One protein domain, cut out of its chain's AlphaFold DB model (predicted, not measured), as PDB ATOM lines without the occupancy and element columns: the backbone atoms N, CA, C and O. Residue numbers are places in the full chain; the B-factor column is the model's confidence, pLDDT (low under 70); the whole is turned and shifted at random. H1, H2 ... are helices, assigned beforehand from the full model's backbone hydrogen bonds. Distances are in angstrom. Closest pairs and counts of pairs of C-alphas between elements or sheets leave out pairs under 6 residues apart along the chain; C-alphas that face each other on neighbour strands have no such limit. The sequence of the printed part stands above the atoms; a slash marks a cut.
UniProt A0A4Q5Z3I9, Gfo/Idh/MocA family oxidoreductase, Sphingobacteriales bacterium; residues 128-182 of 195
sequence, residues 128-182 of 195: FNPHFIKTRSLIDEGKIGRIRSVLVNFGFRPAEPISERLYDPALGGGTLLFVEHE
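AT A GLANCE: This is residues 128 to 182 of the 195 residues of the protein "Gfo/Idh/MocA family oxidoreductase" of Sphingobacteriales bacterium (UniProt A0A4Q5Z3I9). This is an open, drawn-out chain with little regular structure: helix H1 at one end, a long link that turns back beyond it and runs along the longest axis, and a fold back at the far end into the short helix H2. The printed part has 55 residues, with two named helices in the order H1, H2 and no named strand. The class is all helix, though the named elements hold only 17 residues. The whole is extended, with a radius of gyration of the C-alphas of 16.9 A, and spans 46 by 23 by 21 A, only just a rod.

HOW THE PARTS SIT: H1, residues 130 to 140, and H2, residues 175 to 180, are apart. Residues 128 to 134, of which 130 to 134 belong to H1, stand free. Every O i to N i+4 pair in H1 is within hydrogen-bond range; in H2, 1 of 2 is.

IN THESE COORDINATES: H1 measures 15.2 A from C-alpha 130 at (150.911, 140.302, 167.408) to C-alpha 140. H2 measures 8.6 A and ends at C-alpha 180, (139.613, 128.451, 157.034).

THE WHOLE: The C-alphas farthest apart, of Glu 141 and Pro 161, are 47.5 A apart. The link from H1 to H2, 34 residues, is long; its residues 148 to 153 stand free. The printed part has no cut. Mean pLDDT of the printed part is 82.0, with residues 171 to 173 and 177 to 182 under 70.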
ATOM      1  N   PHE A 128     146.741 134.470 167.461       88.00
ATOM      2  CA  PHE A 128     147.934 134.675 168.283       88.00
ATOM      3  C   PHE A 128     148.958 135.615 167.637       88.00
ATOM      4  O   PHE A 128     149.971 135.939 168.255       88.00
ATOM      5  N   ASN A 129     148.708 136.102 166.417       91.06
ATOM      6  CA  ASN A 129     149.625 137.033 165.772       91.06
ATOM      7  C   ASN A 129     149.631 138.396 166.493       91.06
ATOM      8  O   ASN A 129     148.557 138.941 166.777       91.06
ATOM      9  N   PRO A 130     150.807 139.030 166.691       93.75
ATOM     10  CA  PRO A 130     150.911 140.302 167.408       93.75
ATOM     11  C   PRO A 130     150.016 141.417 166.856       93.75
ATOM     12  O   PRO A 130     149.457 142.201 167.620       93.75
ATOM     13  N   HIS A 131     149.822 141.479 165.534       93.12
ATOM     14  CA  HIS A 131     148.963 142.485 164.904       93.12
ATOM     15  C   HIS A 131     147.469 142.247 165.163       93.12
ATOM     16  O   HIS A 131     146.730 143.221 165.315       93.12
ATOM     17  N   PHE A 132     147.016 140.993 165.276       92.31
ATOM     18  CA  PHE A 132     145.638 140.684 165.678       92.31
ATOM     19  C   PHE A 132     145.413 141.050 167.145       92.31
ATOM     20  O   PHE A 132     144.437 141.732 167.458       92.31
ATOM     21  N   ILE A 133     146.352 140.684 168.024       94.12
ATOM     22  CA  ILE A 133     146.311 141.040 169.451       94.12
ATOM     23  C   ILE A 133     146.293 142.565 169.619       94.12
ATOM     24  O   ILE A 133     145.457 143.103 170.346       94.12
ATOM     25  N   LYS A 134     147.165 143.287 168.902       95.25
ATOM     26  CA  LYS A 134     147.225 144.750 168.982       95.25
ATOM     27  C   LYS A 134     145.966 145.409 168.433       95.25
ATOM     28  O   LYS A 134     145.442 146.316 169.075       95.25
ATOM     29  N   THR A 135     145.468 144.952 167.286       93.94
ATOM     30  CA  THR A 135     144.200 145.439 166.721       93.94
ATOM     31  C   THR A 135     143.066 145.250 167.724       93.94
ATOM     32  O   THR A 135     142.317 146.190 167.975       93.94
ATOM     33  N   ARG A 136     142.985 144.078 168.370       92.88
ATOM     34  CA  ARG A 136     141.983 143.808 169.403       92.88
ATOM     35  C   ARG A 136     142.106 144.761 170.595       92.88
ATOM     36  O   ARG A 136     141.106 145.360 170.973       92.88
ATOM     37  N   SER A 137     143.321 144.979 171.104       95.62
ATOM     38  CA  SER A 137     143.599 145.949 172.179       95.62
ATOM     39  C   SER A 137     143.112 147.355 171.824       95.62
ATOM     40  O   SER A 137     142.409 147.982 172.605       95.62
ATOM     41  N   LEU A 138     143.419 147.844 170.617       96.00
ATOM     42  CA  LEU A 138     143.004 149.180 170.168       96.00
ATOM     43  C   LEU A 138     141.478 149.323 170.069       96.00
ATOM     44  O   LEU A 138     140.946 150.402 170.335       96.00
ATOM     45  N   ILE A 139     140.783 148.250 169.685       95.38
ATOM     46  CA  ILE A 139     139.317 148.197 169.657       95.38
ATOM     47  C   ILE A 139     138.759 148.250 171.079       95.38
ATOM     48  O   ILE A 139     137.899 149.084 171.357       95.38
ATOM     49  N   ASP A 140     139.260 147.394 171.973       94.94
ATOM     50  CA  ASP A 140     138.777 147.292 173.354       94.94
ATOM     51  C   ASP A 140     139.080 148.581 174.158       94.94
ATOM     52  O   ASP A 140     138.280 149.000 174.991       94.94
ATOM     53  N   GLU A 141     140.178 149.280 173.845       97.38
ATOM     54  CA  GLU A 141     140.528 150.609 174.376       97.38
ATOM     55  C   GLU A 141     139.703 151.765 173.765       97.38
ATOM     56  O   GLU A 141     139.880 152.925 174.147       97.38
ATOM     57  N   GLY A 142     138.851 151.495 172.772       96.44
ATOM     58  CA  GLY A 142     138.043 152.510 172.089       96.44
ATOM     59  C   GLY A 142     138.836 153.471 171.194       96.44
ATOM     60  O   GLY A 142     138.301 154.500 170.779       96.44
ATOM     61  N   LYS A 143     140.094 153.157 170.852       97.25
ATOM     62  CA  LYS A 143     140.998 154.049 170.091       97.25
ATOM     63  C   LYS A 143     140.521 154.352 168.674       97.25
ATOM     64  O   LYS A 143     140.913 155.370 168.115       97.25
ATOM     65  N   ILE A 144     139.694 153.481 168.102       93.94
ATOM     66  CA  ILE A 144     139.138 153.639 166.751       93.94
ATOM     67  C   ILE A 144     137.645 154.011 166.758       93.94
ATOM     68  O   ILE A 144     136.999 154.016 165.712       93.94
ATOM     69  N   GLY A 145     137.085 154.319 167.935       95.31
ATOM     70  CA  GLY A 145     135.663 154.605 168.107       95.31
ATOM     71  C   GLY A 145     134.765 153.387 167.867       95.31
ATOM     72  O   GLY A 145     135.179 152.234 167.986       95.31
ATOM     73  N   ARG A 146     133.494 153.640 167.542       95.00
ATOM     74  CA  ARG A 146     132.518 152.580 167.260       95.00
ATOM     75  C   ARG A 146     132.734 152.026 165.854       95.00
ATOM     76  O   ARG A 146     132.481 152.721 164.872       95.00
ATOM     77  N   ILE A 147     133.086 150.747 165.764       94.50
ATOM     78  CA  ILE A 147     133.159 150.024 164.490       94.50
ATOM     79  C   ILE A 147     131.779 150.039 163.817       94.50
ATOM     80  O   ILE A 147     130.762 149.718 164.439       94.50
ATOM     81  N   ARG A 148     131.745 150.444 162.545       96.06
ATOM     82  CA  ARG A 148     130.521 150.506 161.727       96.06
ATOM     83  C   ARG A 148     130.442 149.371 160.714       96.06
ATOM     84  O   ARG A 148     129.356 148.851 160.489       96.06
ATOM     85  N   SER A 149     131.570 148.997 160.126       94.88
ATOM     86  CA  SER A 149     131.675 147.925 159.142       94.88
ATOM     87  C   SER A 149     133.085 147.338 159.146       94.88
ATOM     88  O   SER A 149     134.051 148.013 159.506       94.88
ATOM     89  N   VAL A 150     133.184 146.074 158.741       91.06
ATOM     90  CA  VAL A 150     134.440 145.374 158.458       91.06
ATOM     91  C   VAL A 150     134.249 144.676 157.117       91.06
ATOM     92  O   VAL A 150     133.235 144.015 156.912       91.06
ATOM     93  N   LEU A 151     135.199 144.854 156.202       93.31
ATOM     94  CA  LEU A 151     135.220 144.177 154.908       93.31
ATOM     95  C   LEU A 151     136.470 143.307 154.846       93.31
ATOM     96  O   LEU A 151     137.576 143.799 155.065       93.31
ATOM     97  N   VAL A 152     136.285 142.027 154.534       86.19
ATOM     98  CA  VAL A 152     137.371 141.062 154.374       86.19
ATOM     99  C   VAL A 152     137.233 140.436 152.998       86.19
ATOM    100  O   VAL A 152     136.190 139.877 152.673       86.19
ATOM    101  N   ASN A 153     138.285 140.544 152.192       84.75
ATOM    102  CA  ASN A 153     138.358 139.923 150.878       84.75
ATOM    103  C   ASN A 153     139.481 138.892 150.901       84.75
ATOM    104  O   ASN A 153     140.625 139.233 151.202       84.75
ATOM    105  N   PHE A 154     139.151 137.649 150.567       78.62
ATOM    106  CA  PHE A 154     140.115 136.568 150.439       78.62
ATOM    107  C   PHE A 154     139.922 135.890 149.086       78.62
ATOM    108  O   PHE A 154     138.800 135.588 148.682       78.62
ATOM    109  N   GLY A 155     141.020 135.648 148.382       79.88
ATOM    110  CA  GLY A 155     141.008 134.973 147.097       79.88
ATOM    111  C   GLY A 155     142.372 134.374 146.813       79.88
ATOM    112  O   GLY A 155     143.401 134.963 147.138       79.88
ATOM    113  N   PHE A 156     142.376 133.202 146.195       78.00
ATOM    114  CA  PHE A 156     143.586 132.555 145.716       78.00
ATOM    115  C   PHE A 156     143.316 131.954 144.340       78.00
ATOM    116  O   PHE A 156     142.174 131.650 143.987       78.00
ATOM    117  N   ARG A 157     144.380 131.774 143.562       81.69
ATOM    118  CA  ARG A 157     144.338 131.031 142.306       81.69
ATOM    119  C   ARG A 157     144.977 129.662 142.555       81.69
ATOM    120  O   ARG A 157     146.147 129.644 142.940       81.69
ATOM    121  N   PRO A 158     144.253 128.541 142.391       78.81
ATOM    122  CA  PRO A 158     144.849 127.222 142.568       78.81
ATOM    123  C   PRO A 158     145.975 127.008 141.551       78.81
ATOM    124  O   PRO A 158     145.899 127.475 140.414       78.81
ATOM    125  N   ALA A 159     147.033 126.326 141.984       78.88
ATOM    126  CA  ALA A 159     148.119 125.913 141.106       78.88
ATOM    127  C   ALA A 159     147.704 124.670 140.305       78.88
ATOM    128  O   ALA A 159     147.030 123.790 140.840       78.88
ATOM    129  N   GLU A 160     148.125 124.600 139.044       84.50
ATOM    130  CA  GLU A 160     147.885 123.446 138.176       84.50
ATOM    131  C   GLU A 160     148.931 122.338 138.422       84.50
ATOM    132  O   GLU A 160     150.111 122.657 138.605       84.50
ATOM    133  N   PRO A 161     148.544 121.047 138.388       85.38
ATOM    134  CA  PRO A 161     147.179 120.546 138.215       85.38
ATOM    135  C   PRO A 161     146.329 120.736 139.481       85.38
ATOM    136  O   PRO A 161     146.784 120.463 140.597       85.38
ATOM    137  N   ILE A 162     145.081 121.184 139.316       80.69
ATOM    138  CA  ILE A 162     144.178 121.406 140.455       80.69
ATOM    139  C   ILE A 162     143.835 120.069 141.127       80.69
ATOM    140  O   ILE A 162     143.337 119.142 140.495       80.69
ATOM    141  N   SER A 163     144.070 119.976 142.438       79.44
ATOM    142  CA  SER A 163     143.719 118.789 143.223       79.44
ATOM    143  C   SER A 163     142.202 118.597 143.306       79.44
ATOM    144  O   SER A 163     141.491 119.516 143.711       79.44
ATOM    145  N   GLU A 164     141.720 117.379 143.039       79.00
ATOM    146  CA  GLU A 164     140.299 117.003 143.164       79.00
ATOM    147  C   GLU A 164     139.718 117.307 144.553       79.00
ATOM    148  O   GLU A 164     138.557 117.696 144.674       79.00
ATOM    149  N   ARG A 165     140.551 117.243 145.603       74.56
ATOM    150  CA  ARG A 165     140.157 117.580 146.978       74.56
ATOM    151  C   ARG A 165     139.566 118.987 147.102       74.56
ATOM    152  O   ARG A 165     138.740 119.211 147.980       74.56
ATOM    153  N   LEU A 166     139.981 119.941 146.265       75.06
ATOM    154  CA  LEU A 166     139.441 121.305 146.306       75.06
ATOM    155  C   LEU A 166     137.949 121.356 145.958       75.06
ATOM    156  O   LEU A 166     137.269 122.285 146.392       75.06
ATOM    157  N   TYR A 167     137.446 120.367 145.217       79.62
ATOM    158  CA  TYR A 167     136.067 120.311 144.741       79.62
ATOM    159  C   TYR A 167     135.220 119.226 145.412       79.62
ATOM    160  O   TYR A 167     134.005 119.262 145.265       79.62
ATOM    161  N   ASP A 168     135.824 118.294 146.155       78.00
ATOM    162  CA  ASP A 168     135.115 117.212 146.847       78.00
ATOM    163  C   ASP A 168     134.562 117.663 148.218       78.00
ATOM    164  O   ASP A 168     135.340 117.855 149.162       78.00
ATOM    165  N   PRO A 169     133.229 117.792 148.391       75.62
ATOM    166  CA  PRO A 169     132.630 118.214 149.657       75.62
ATOM    167  C   PRO A 169     132.901 117.246 150.816       75.62
ATOM    168  O   PRO A 169     132.996 117.691 151.960       75.62
ATOM    169  N   ALA A 170     133.069 115.946 150.547       73.50
ATOM    170  CA  ALA A 170     133.327 114.946 151.586       73.50
ATOM    171  C   ALA A 170     134.701 115.146 152.248       73.50
ATOM    172  O   ALA A 170     134.899 114.819 153.419       73.50
ATOM    173  N   LEU A 171     135.649 115.742 151.518       67.94
ATOM    174  CA  LEU A 171     136.978 116.095 152.022       67.94
ATOM    175  C   LEU A 171     137.059 117.534 152.560       67.94
ATOM    176  O   LEU A 171     138.151 117.994 152.917       67.94
ATOM    177  N   GLY A 172     135.924 118.235 152.632       64.69
ATOM    178  CA  GLY A 172     135.846 119.649 152.994       64.69
ATOM    179  C   GLY A 172     136.257 120.589 151.858       64.69
ATOM    180  O   GLY A 172     136.795 121.663 152.123       64.69
ATOM    181  N   GLY A 173     136.067 120.173 150.604       69.06
ATOM    182  CA  GLY A 173     136.250 121.010 149.422       69.06
ATOM    183  C   GLY A 173     135.260 122.179 149.363       69.06
ATOM    184  O   GLY A 173     134.229 122.199 150.039       69.06
ATOM    185  N   GLY A 174     135.581 123.167 148.533       73.06
ATOM    186  CA  GLY A 174     134.864 124.437 148.442       73.06
ATOM    187  C   GLY A 174     135.566 125.579 149.178       73.06
ATOM    188  O   GLY A 174     136.312 125.387 150.138       73.06
ATOM    189  N   THR A 175     135.331 126.807 148.713       70.50
ATOM    190  CA  THR A 175     136.031 128.000 149.212       70.50
ATOM    191  C   THR A 175     135.760 128.259 150.686       70.50
ATOM    192  O   THR A 175     136.667 128.659 151.391       70.50
ATOM    193  N   LEU A 176     134.558 127.986 151.185       70.12
ATOM    194  CA  LEU A 176     134.199 128.290 152.569       70.12
ATOM    195  C   LEU A 176     135.067 127.541 153.594       70.12
ATOM    196  O   LEU A 176     135.620 128.161 154.493       70.12
ATOM    197  N   LEU A 177     135.228 126.225 153.433       66.88
ATOM    198  CA  LEU A 177     136.043 125.402 154.336       66.88
ATOM    199  C   LEU A 177     137.539 125.509 154.008       66.88
ATOM    200  O   LEU A 177     138.382 125.438 154.902       66.88
ATOM    201  N   PHE A 178     137.880 125.744 152.737       60.38
ATOM    202  CA  PHE A 178     139.262 125.978 152.331       60.38
ATOM    203  C   PHE A 178     139.806 127.321 152.823       60.38
ATOM    204  O   PHE A 178     140.984 127.406 153.138       60.38
ATOM    205  N   VAL A 179     138.991 128.373 152.908       53.69
ATOM    206  CA  VAL A 179     139.420 129.688 153.413       53.69
ATOM    207  C   VAL A 179     139.769 129.603 154.891       53.69
ATOM    208  O   VAL A 179     140.733 130.227 155.311       53.69
ATOM    209  N   GLU A 180     139.136 128.728 155.672       50.81
ATOM    210  CA  GLU A 180     139.613 128.451 157.034       50.81
ATOM    211  C   GLU A 180     141.031 127.878 157.038       50.81
ATOM    212  O   GLU A 180     141.782 128.146 157.971       50.81
ATOM    213  N   HIS A 181     141.414 127.218 155.934       46.09
ATOM    214  CA  HIS A 181     142.755 126.816 155.489       46.09
ATOM    215  C   HIS A 181     143.844 127.859 155.820       46.09
ATOM    216  O   HIS A 181     144.940 127.549 156.299       46.09
ATOM    217  N   GLU A 182     143.512 129.127 155.535       42.12
ATOM    218  CA  GLU A 182     144.435 130.272 155.502       42.12
ATOM    219  C   GLU A 182     143.859 131.623 156.001       42.12
ATOM    220  O   GLU A 182     144.578 132.620 156.016       42.12
TER     221      GLU A 182